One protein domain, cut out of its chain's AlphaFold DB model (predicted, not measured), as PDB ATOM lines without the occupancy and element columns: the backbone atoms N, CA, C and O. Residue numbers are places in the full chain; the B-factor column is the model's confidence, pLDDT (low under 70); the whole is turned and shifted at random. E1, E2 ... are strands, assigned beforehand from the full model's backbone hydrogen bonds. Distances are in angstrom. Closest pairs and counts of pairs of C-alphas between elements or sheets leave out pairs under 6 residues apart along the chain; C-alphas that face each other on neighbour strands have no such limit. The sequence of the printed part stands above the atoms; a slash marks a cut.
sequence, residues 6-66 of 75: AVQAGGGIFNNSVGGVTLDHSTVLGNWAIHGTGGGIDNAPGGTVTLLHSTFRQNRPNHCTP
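What this domain is: This is residues 6 to 66 of the 75 residues of an uncharacterized protein of Streptomyces sp. 136MFCol5.1 (UniProt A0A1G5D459). With little regular structure, this is a short solenoid of two stacked turns, E1-E2-E3 and E4-E5-E6, their matching strands side by side in three parallel two-stranded sheets, E2 with E5, E1 with E4, E3 with E6. Residues 64 to 65 pair beside E4. The printed part has 61 residues, no named helix and six strands in chain order E1 to E6, all strand with 22 residues in them. It is compact, radius of gyration of the C-alphas 10.4 A, spanning 27 by 23 by 14 A.

Where its parts are: Find C-alpha 20 at (252.872, -15.642, -20.302): E2, residues 20 to 24, runs 12.9 A; E5, 48 to 52, runs 13.3 A. E1 is 13 to 15, E4 41 to 43, E3 27 to 29; E6, 55 to 57, ends at (265.159, -29.409, -31.082).

How they stand to each other: Within hydrogen-bond range, find N 21 and O 48, 2.9 A, between E2 and E5; N 15 and O 42, 2.8 A, between E1 and E4; N 28 and O 55, 2.8 A, between E3 and E6. E1 and E3 are apart.

The domain as a whole: The printed part has no cut. The link E3 to E4, 11 residues, is long. No printed residue is under 70.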
ATOM      1  N   ALA A   6     254.391 -21.827 -39.319       96.88
ATOM      2  CA  ALA A   6     253.820 -20.495 -39.432       96.88
ATOM      3  C   ALA A   6     254.528 -19.738 -40.556       96.88
ATOM      4  O   ALA A   6     255.730 -19.891 -40.764       96.88
ATOM      5  N   VAL A   7     253.795 -18.896 -41.288       95.88
ATOM      6  CA  VAL A   7     254.407 -18.081 -42.350       95.88
ATOM      7  C   VAL A   7     255.302 -16.998 -41.747       95.88
ATOM      8  O   VAL A   7     256.387 -16.753 -42.263       95.88
ATOM      9  N   GLN A   8     254.865 -16.375 -40.649       93.31
ATOM     10  CA  GLN A   8     255.576 -15.269 -40.009       93.31
ATOM     11  C   GLN A   8     256.412 -15.739 -38.818       93.31
ATOM     12  O   GLN A   8     257.558 -16.117 -39.012       93.31
ATOM     13  N   ALA A   9     255.878 -15.723 -37.601       94.06
ATOM     14  CA  ALA A   9     256.653 -15.945 -36.384       94.06
ATOM     15  C   ALA A   9     256.065 -17.070 -35.532       94.06
ATOM     16  O   ALA A   9     254.872 -17.356 -35.627       94.06
ATOM     17  N   GLY A  10     256.900 -17.675 -34.687       93.88
ATOM     18  CA  GLY A  10     256.434 -18.636 -33.695       93.88
ATOM     19  C   GLY A  10     255.912 -19.915 -34.336       93.88
ATOM     20  O   GLY A  10     254.751 -20.265 -34.148       93.88
ATOM     21  N   GLY A  11     256.763 -20.604 -35.102       96.25
ATOM     22  CA  GLY A  11     256.379 -21.811 -35.843       96.25
ATOM     23  C   GLY A  11     255.695 -22.856 -34.958       96.25
ATOM     24  O   GLY A  11     254.758 -23.512 -35.402       96.25
ATOM     25  N   GLY A  12     256.136 -22.980 -33.702       96.50
ATOM     26  CA  GLY A  12     255.452 -23.741 -32.659       96.50
ATOM     27  C   GLY A  12     254.595 -22.871 -31.740       96.50
ATOM     28  O   GLY A  12     253.456 -23.229 -31.447       96.50
ATOM     29  N   ILE A  13     255.151 -21.767 -31.237       96.50
ATOM     30  CA  ILE A  13     254.507 -20.892 -30.252       96.50
ATOM     31  C   ILE A  13     254.794 -19.433 -30.602       96.50
ATOM     32  O   ILE A  13     255.951 -19.034 -30.698       96.50
ATOM     33  N   PHE A  14     253.749 -18.617 -30.701       96.06
ATOM     34  CA  PHE A  14     253.870 -17.164 -30.718       96.06
ATOM     35  C   PHE A  14     253.337 -16.602 -29.399       96.06
ATOM     36  O   PHE A  14     252.150 -16.742 -29.101       96.06
ATOM     37  N   ASN A  15     254.210 -15.986 -28.602       96.19
ATOM     38  CA  ASN A  15     253.842 -15.321 -27.358       96.19
ATOM     39  C   ASN A  15     253.792 -13.805 -27.573       96.19
ATOM     40  O   ASN A  15     254.786 -13.193 -27.955       96.19
ATOM     41  N   ASN A  16     252.628 -13.195 -27.344       95.25
ATOM     42  CA  ASN A  16     252.429 -11.763 -27.574       95.25
ATOM     43  C   ASN A  16     252.973 -10.899 -26.416       95.25
ATOM     44  O   ASN A  16     253.414 -11.408 -25.388       95.25
ATOM     45  N   SER A  17     252.916  -9.573 -26.571       95.06
ATOM     46  CA  SER A  17     253.533  -8.596 -25.658       95.06
ATOM     47  C   SER A  17     252.975  -8.568 -24.230       95.06
ATOM     48  O   SER A  17     253.562  -7.923 -23.368       95.06
ATOM     49  N   VAL A  18     251.852  -9.239 -23.968       94.62
ATOM     50  CA  VAL A  18     251.246  -9.369 -22.630       94.62
ATOM     51  C   VAL A  18     251.087 -10.835 -22.218       94.62
ATOM     52  O   VAL A  18     250.428 -11.143 -21.227       94.62
ATOM     53  N   GLY A  19     251.659 -11.747 -23.003       94.69
ATOM     54  CA  GLY A  19     251.487 -13.176 -22.846       94.69
ATOM     55  C   GLY A  19     252.499 -13.783 -21.880       94.69
ATOM     56  O   GLY A  19     253.658 -13.363 -21.784       94.69
ATOM     57  N   GLY A  20     252.045 -14.807 -21.162       95.94
ATOM     58  CA  GLY A  20     252.872 -15.642 -20.302       95.94
ATOM     59  C   GLY A  20     252.825 -17.084 -20.780       95.94
ATOM     60  O   GLY A  20     251.754 -17.689 -20.819       95.94
ATOM     61  N   VAL A  21     253.983 -17.637 -21.130       96.06
ATOM     62  CA  VAL A  21     254.128 -19.046 -21.503       96.06
ATOM     63  C   VAL A  21     255.009 -19.743 -20.477       96.06
ATOM     64  O   VAL A  21     256.165 -19.377 -20.283       96.06
ATOM     65  N   THR A  22     254.480 -20.797 -19.864       96.56
ATOM     66  CA  THR A  22     255.263 -21.720 -19.038       96.56
ATOM     67  C   THR A  22     255.315 -23.064 -19.740       96.56
ATOM     68  O   THR A  22     254.278 -23.675 -19.994       96.56
ATOM     69  N   LEU A  23     256.523 -23.524 -20.054       95.12
ATOM     70  CA  LEU A  23     256.765 -24.870 -20.554       95.12
ATOM     71  C   LEU A  23     257.401 -25.686 -19.441       95.12
ATOM     72  O   LEU A  23     258.531 -25.413 -19.047       95.12
ATOM     73  N   ASP A  24     256.676 -26.687 -18.957       96.06
ATOM     74  CA  ASP A  24     257.146 -27.635 -17.954       96.06
ATOM     75  C   ASP A  24     257.242 -29.029 -18.578       96.06
ATOM     76  O   ASP A  24     256.301 -29.480 -19.236       96.06
ATOM     77  N   HIS A  25     258.416 -29.658 -18.468       97.00
ATOM     78  CA  HIS A  25     258.720 -30.989 -19.011       97.00
ATOM     79  C   HIS A  25     258.267 -31.189 -20.469       97.00
ATOM     80  O   HIS A  25     257.822 -32.264 -20.877       97.00
ATOM     81  N   SER A  26     258.360 -30.133 -21.279       95.50
ATOM     82  CA  SER A  26     257.786 -30.090 -22.621       95.50
ATOM     83  C   SER A  26     258.847 -30.240 -23.704       95.50
ATOM     84  O   SER A  26     259.985 -29.798 -23.564       95.50
ATOM     85  N   THR A  27     258.467 -30.839 -24.833       95.56
ATOM     86  CA  THR A  27     259.328 -30.929 -26.023       95.56
ATOM     87  C   THR A  27     258.746 -30.094 -27.163       95.56
ATOM     88  O   THR A  27     257.593 -30.299 -27.555       95.56
ATOM     89  N   VAL A  28     259.545 -29.170 -27.701       96.25
ATOM     90  CA  VAL A  28     259.246 -28.336 -28.877       96.25
ATOM     91  C   VAL A  28     260.164 -28.770 -30.020       96.25
ATOM     92  O   VAL A  28     261.362 -28.472 -30.014       96.25
ATOM     93  N   LEU A  29     259.617 -29.529 -30.971       97.25
ATOM     94  CA  LEU A  29     260.394 -30.267 -31.972       97.25
ATOM     95  C   LEU A  29     259.952 -29.964 -33.406       97.25
ATOM     96  O   LEU A  29     258.770 -30.055 -33.707       97.25
ATOM     97  N   GLY A  30     260.892 -29.695 -34.311       97.62
ATOM     98  CA  GLY A  30     260.599 -29.712 -35.752       97.62
ATOM     99  C   GLY A  30     259.648 -28.614 -36.245       97.62
ATOM    100  O   GLY A  30     259.095 -28.737 -37.331       97.62
ATOM    101  N   ASN A  31     259.427 -27.553 -35.467       97.81
ATOM    102  CA  ASN A  31     258.522 -26.471 -35.850       97.81
ATOM    103  C   ASN A  31     259.231 -25.438 -36.744       97.81
ATOM    104  O   ASN A  31     260.434 -25.205 -36.592       97.81
ATOM    105  N   TRP A  32     258.504 -24.816 -37.675       97.88
ATOM    106  CA  TRP A  32     259.088 -23.966 -38.716       97.88
ATOM    107  C   TRP A  32     258.360 -22.627 -38.905       97.88
ATOM    108  O   TRP A  32     257.208 -22.578 -39.319       97.88
ATOM    109  N   ALA A  33     259.063 -21.520 -38.673       97.19
ATOM    110  CA  ALA A  33     258.677 -20.197 -39.159       97.19
ATOM    111  C   ALA A  33     259.266 -19.980 -40.569       97.19
ATOM    112  O   ALA A  33     260.483 -19.889 -40.726       97.19
ATOM    113  N   ILE A  34     258.428 -19.959 -41.609       96.81
ATOM    114  CA  ILE A  34     258.868 -20.023 -43.017       96.81
ATOM    115  C   ILE A  34     259.593 -18.739 -43.448       96.81
ATOM    116  O   ILE A  34     260.649 -18.812 -44.075       96.81
ATOM    117  N   HIS A  35     259.038 -17.570 -43.112       94.56
ATOM    118  CA  HIS A  35     259.568 -16.259 -43.508       94.56
ATOM    119  C   HIS A  35     259.861 -15.321 -42.333       94.56
ATOM    120  O   HIS A  35     260.205 -14.162 -42.558       94.56
ATOM    121  N   GLY A  36     259.753 -15.790 -41.091       93.44
ATOM    122  CA  GLY A  36     260.129 -15.010 -39.914       93.44
ATOM    123  C   GLY A  36     260.938 -15.821 -38.914       93.44
ATOM    124  O   GLY A  36     261.804 -16.601 -39.301       93.44
ATOM    125  N   THR A  37     260.717 -15.584 -37.625       93.25
ATOM    126  CA  THR A  37     261.625 -16.007 -36.554       93.25
ATOM    127  C   THR A  37     260.925 -16.862 -35.506       93.25
ATOM    128  O   THR A  37     259.700 -16.976 -35.481       93.25
ATOM    129  N   GLY A  38     261.713 -17.510 -34.648       94.50
ATOM    130  CA  GLY A  38     261.179 -18.310 -33.554       94.50
ATOM    131  C   GLY A  38     260.523 -19.569 -34.076       94.50
ATOM    132  O   GLY A  38     259.320 -19.760 -33.931       94.50
ATOM    133  N   GLY A  39     261.316 -20.432 -34.709       96.25
ATOM    134  CA  GLY A  39     260.817 -21.702 -35.227       96.25
ATOM    135  C   GLY A  39     260.103 -22.503 -34.151       96.25
ATOM    136  O   GLY A  39     258.989 -22.961 -34.368       96.25
ATOM    137  N   GLY A  40     260.719 -22.620 -32.973       96.69
ATOM    138  CA  GLY A  40     260.070 -23.202 -31.801       96.69
ATOM    139  C   GLY A  40     259.163 -22.189 -31.115       96.69
ATOM    140  O   GLY A  40     257.960 -22.421 -31.019       96.69
ATOM    141  N   ILE A  41     259.733 -21.072 -30.662       96.25
ATOM    142  CA  ILE A  41     258.986 -19.988 -30.018       96.25
ATOM    143  C   ILE A  41     259.478 -18.604 -30.448       96.25
ATOM    144  O   ILE A  41     260.681 -18.350 -30.517       96.25
ATOM    145  N   ASP A  42     258.533 -17.705 -30.692       96.00
ATOM    146  CA  ASP A  42     258.760 -16.268 -30.818       96.00
ATOM    147  C   ASP A  42     258.097 -15.561 -29.635       96.00
ATOM    148  O   ASP A  42     256.910 -15.766 -29.376       96.00
ATOM    149  N   ASN A  43     258.887 -14.805 -28.873       95.75
ATOM    150  CA  ASN A  43     258.421 -14.029 -27.734       95.75
ATOM    151  C   ASN A  43     258.495 -12.537 -28.053       95.75
ATOM    152  O   ASN A  43     259.577 -11.946 -28.097       95.75
ATOM    153  N   ALA A  44     257.331 -11.929 -28.264       95.06
ATOM    154  CA  ALA A  44     257.230 -10.513 -28.561       95.06
ATOM    155  C   ALA A  44     257.698  -9.659 -27.364       95.06
ATOM    156  O   ALA A  44     257.557 -10.071 -26.209       95.06
ATOM    157  N   PRO A  45     258.204  -8.434 -27.604       94.31
ATOM    158  CA  PRO A  45     258.614  -7.532 -26.532       94.31
ATOM    159  C   PRO A  45     257.509  -7.328 -25.484       94.31
ATOM    160  O   PRO A  45     256.394  -6.943 -25.826       94.31
ATOM    161  N   GLY A  46     257.832  -7.581 -24.212       93.44
ATOM    162  CA  GLY A  46     256.890  -7.531 -23.083       93.44
ATOM    163  C   GLY A  46     256.315  -8.894 -22.676       93.44
ATOM    164  O   GLY A  46     255.896  -9.055 -21.531       93.44
ATOM    165  N   GLY A  47     256.366  -9.891 -23.564       95.19
ATOM    166  CA  GLY A  47     255.981 -11.262 -23.255       95.19
ATOM    167  C   GLY A  47     256.988 -11.956 -22.335       95.19
ATOM    168  O   GLY A  47     258.180 -11.634 -22.310       95.19
ATOM    169  N   THR A  48     256.519 -12.949 -21.582       95.31
ATOM    170  CA  THR A  48     257.343 -13.726 -20.645       95.31
ATOM    171  C   THR A  48     257.311 -15.213 -20.966       95.31
ATOM    172  O   THR A  48     256.253 -15.783 -21.240       95.31
ATOM    173  N   VAL A  49     258.481 -15.852 -20.912       95.88
ATOM    174  CA  VAL A  49     258.623 -17.295 -21.119       95.88
ATOM    175  C   VAL A  49     259.401 -17.905 -19.961       95.88
ATOM    176  O   VAL A  49     260.524 -17.496 -19.675       95.88
ATOM    177  N   THR A  50     258.810 -18.916 -19.328       95.75
ATOM    178  CA  THR A  50     259.450 -19.733 -18.293       95.75
ATOM    179  C   THR A  50     259.649 -21.147 -18.822       95.75
ATOM    180  O   THR A  50     258.685 -21.807 -19.212       95.75
ATOM    181  N   LEU A  51     260.896 -21.622 -18.828       94.50
ATOM    182  CA  LEU A  51     261.247 -22.979 -19.241       94.50
ATOM    183  C   LEU A  51     261.668 -23.810 -18.027       94.50
ATOM    184  O   LEU A  51     262.684 -23.534 -17.395       94.50
ATOM    185  N   LEU A  52     260.906 -24.858 -17.736       95.19
ATOM    186  CA  LEU A  52     261.169 -25.839 -16.689       95.19
ATOM    187  C   LEU A  52     261.372 -27.196 -17.365       95.19
ATOM    188  O   LEU A  52     260.463 -27.724 -18.002       95.19
ATOM    189  N   HIS A  53     262.594 -27.731 -17.307       94.12
ATOM    190  CA  HIS A  53     262.952 -29.052 -17.856       94.12
ATOM    191  C   HIS A  53     262.472 -29.311 -19.299       94.12
ATOM    192  O   HIS A  53     262.125 -30.432 -19.668       94.12
ATOM    193  N   SER A  54     262.428 -28.263 -20.122       94.38
ATOM    194  CA  SER A  54     261.883 -28.329 -21.476       94.38
ATOM    195  C   SER A  54     262.986 -28.389 -22.528       94.38
ATOM    196  O   SER A  54     264.076 -27.850 -22.350       94.38
ATOM    197  N   THR A  55     262.706 -29.070 -23.635       94.00
ATOM    198  CA  THR A  55     263.667 -29.351 -24.704       94.00
ATOM    199  C   THR A  55     263.203 -28.742 -26.021       94.00
ATOM    200  O   THR A  55     262.094 -29.016 -26.477       94.00
ATOM    201  N   PHE A  56     264.081 -27.983 -26.676       95.19
ATOM    202  CA  PHE A  56     263.875 -27.455 -28.026       95.19
ATOM    203  C   PHE A  56     264.842 -28.130 -28.993       95.19
ATOM    204  O   PHE A  56     266.046 -28.160 -28.739       95.19
ATOM    205  N   ARG A  57     264.332 -28.709 -30.086       95.38
ATOM    206  CA  ARG A  57     265.159 -29.409 -31.082       95.38
ATOM    207  C   ARG A  57     264.618 -29.237 -32.496       95.38
ATOM    208  O   ARG A  57     263.413 -29.239 -32.708       95.38
ATOM    209  N   GLN A  58     265.518 -29.165 -33.473       96.31
ATOM    210  CA  GLN A  58     265.204 -29.207 -34.910       96.31
ATOM    211  C   GLN A  58     264.178 -28.162 -35.384       96.31
ATOM    212  O   GLN A  58     263.597 -28.328 -36.455       96.31
ATOM    213  N   ASN A  59     263.952 -27.089 -34.622       96.31
ATOM    214  CA  ASN A  59     263.068 -26.013 -35.060       96.31
ATOM    215  C   ASN A  59     263.827 -25.043 -35.975       96.31
ATOM    216  O   ASN A  59     265.041 -24.888 -35.848       96.31
ATOM    217  N   ARG A  60     263.118 -24.403 -36.909       96.38
ATOM    218  CA  ARG A  60     263.701 -23.562 -37.965       96.38
ATOM    219  C   ARG A  60     262.961 -22.222 -38.081       96.38
ATOM    220  O   ARG A  60     261.741 -22.217 -37.978       96.38
ATOM    221  N   PRO A  61     263.643 -21.093 -38.324       95.06
ATOM    222  CA  PRO A  61     265.084 -20.979 -38.556       95.06
ATOM    223  C   PRO A  61     265.923 -21.120 -37.278       95.06
ATOM    224  O   PRO A  61     267.103 -21.435 -37.370       95.06
ATOM    225  N   ASN A  62     265.318 -20.937 -36.107       94.44
ATOM    226  CA  ASN A  62     265.945 -21.096 -34.797       94.44
ATOM    227  C   ASN A  62     264.971 -21.739 -33.801       94.44
ATOM    228  O   ASN A  62     263.766 -21.848 -34.048       94.44
ATOM    229  N   HIS A  63     265.489 -22.180 -32.663       95.00
ATOM    230  CA  HIS A  63     264.684 -22.746 -31.589       95.00
ATOM    231  C   HIS A  63     263.821 -21.696 -30.903       95.00
ATOM    232  O   HIS A  63     262.642 -21.950 -30.653       95.00
ATOM    233  N   CYS A  64     264.386 -20.519 -30.649       94.69
ATOM    234  CA  CYS A  64     263.720 -19.450 -29.928       94.69
ATOM    235  C   CYS A  64     264.163 -18.078 -30.426       94.69
ATOM    236  O   CYS A  64     265.290 -17.905 -30.886       94.69
ATOM    237  N   THR A  65     263.296 -17.083 -30.270       94.12
ATOM    238  CA  THR A  65     263.648 -15.682 -30.494       94.12
ATOM    239  C   THR A  65     262.836 -14.748 -29.585       94.12
ATOM    240  O   THR A  65     261.671 -15.039 -29.318       94.12
ATOM    241  N   PRO A  66     263.408 -13.617 -29.144       91.56
ATOM    242  CA  PRO A  66     264.837 -13.321 -29.166       91.56
ATOM    243  C   PRO A  66     265.573 -14.111 -28.063       91.56
ATOM    244  O   PRO A  66     265.038 -14.351 -26.981       91.56
TER     245      PRO A  66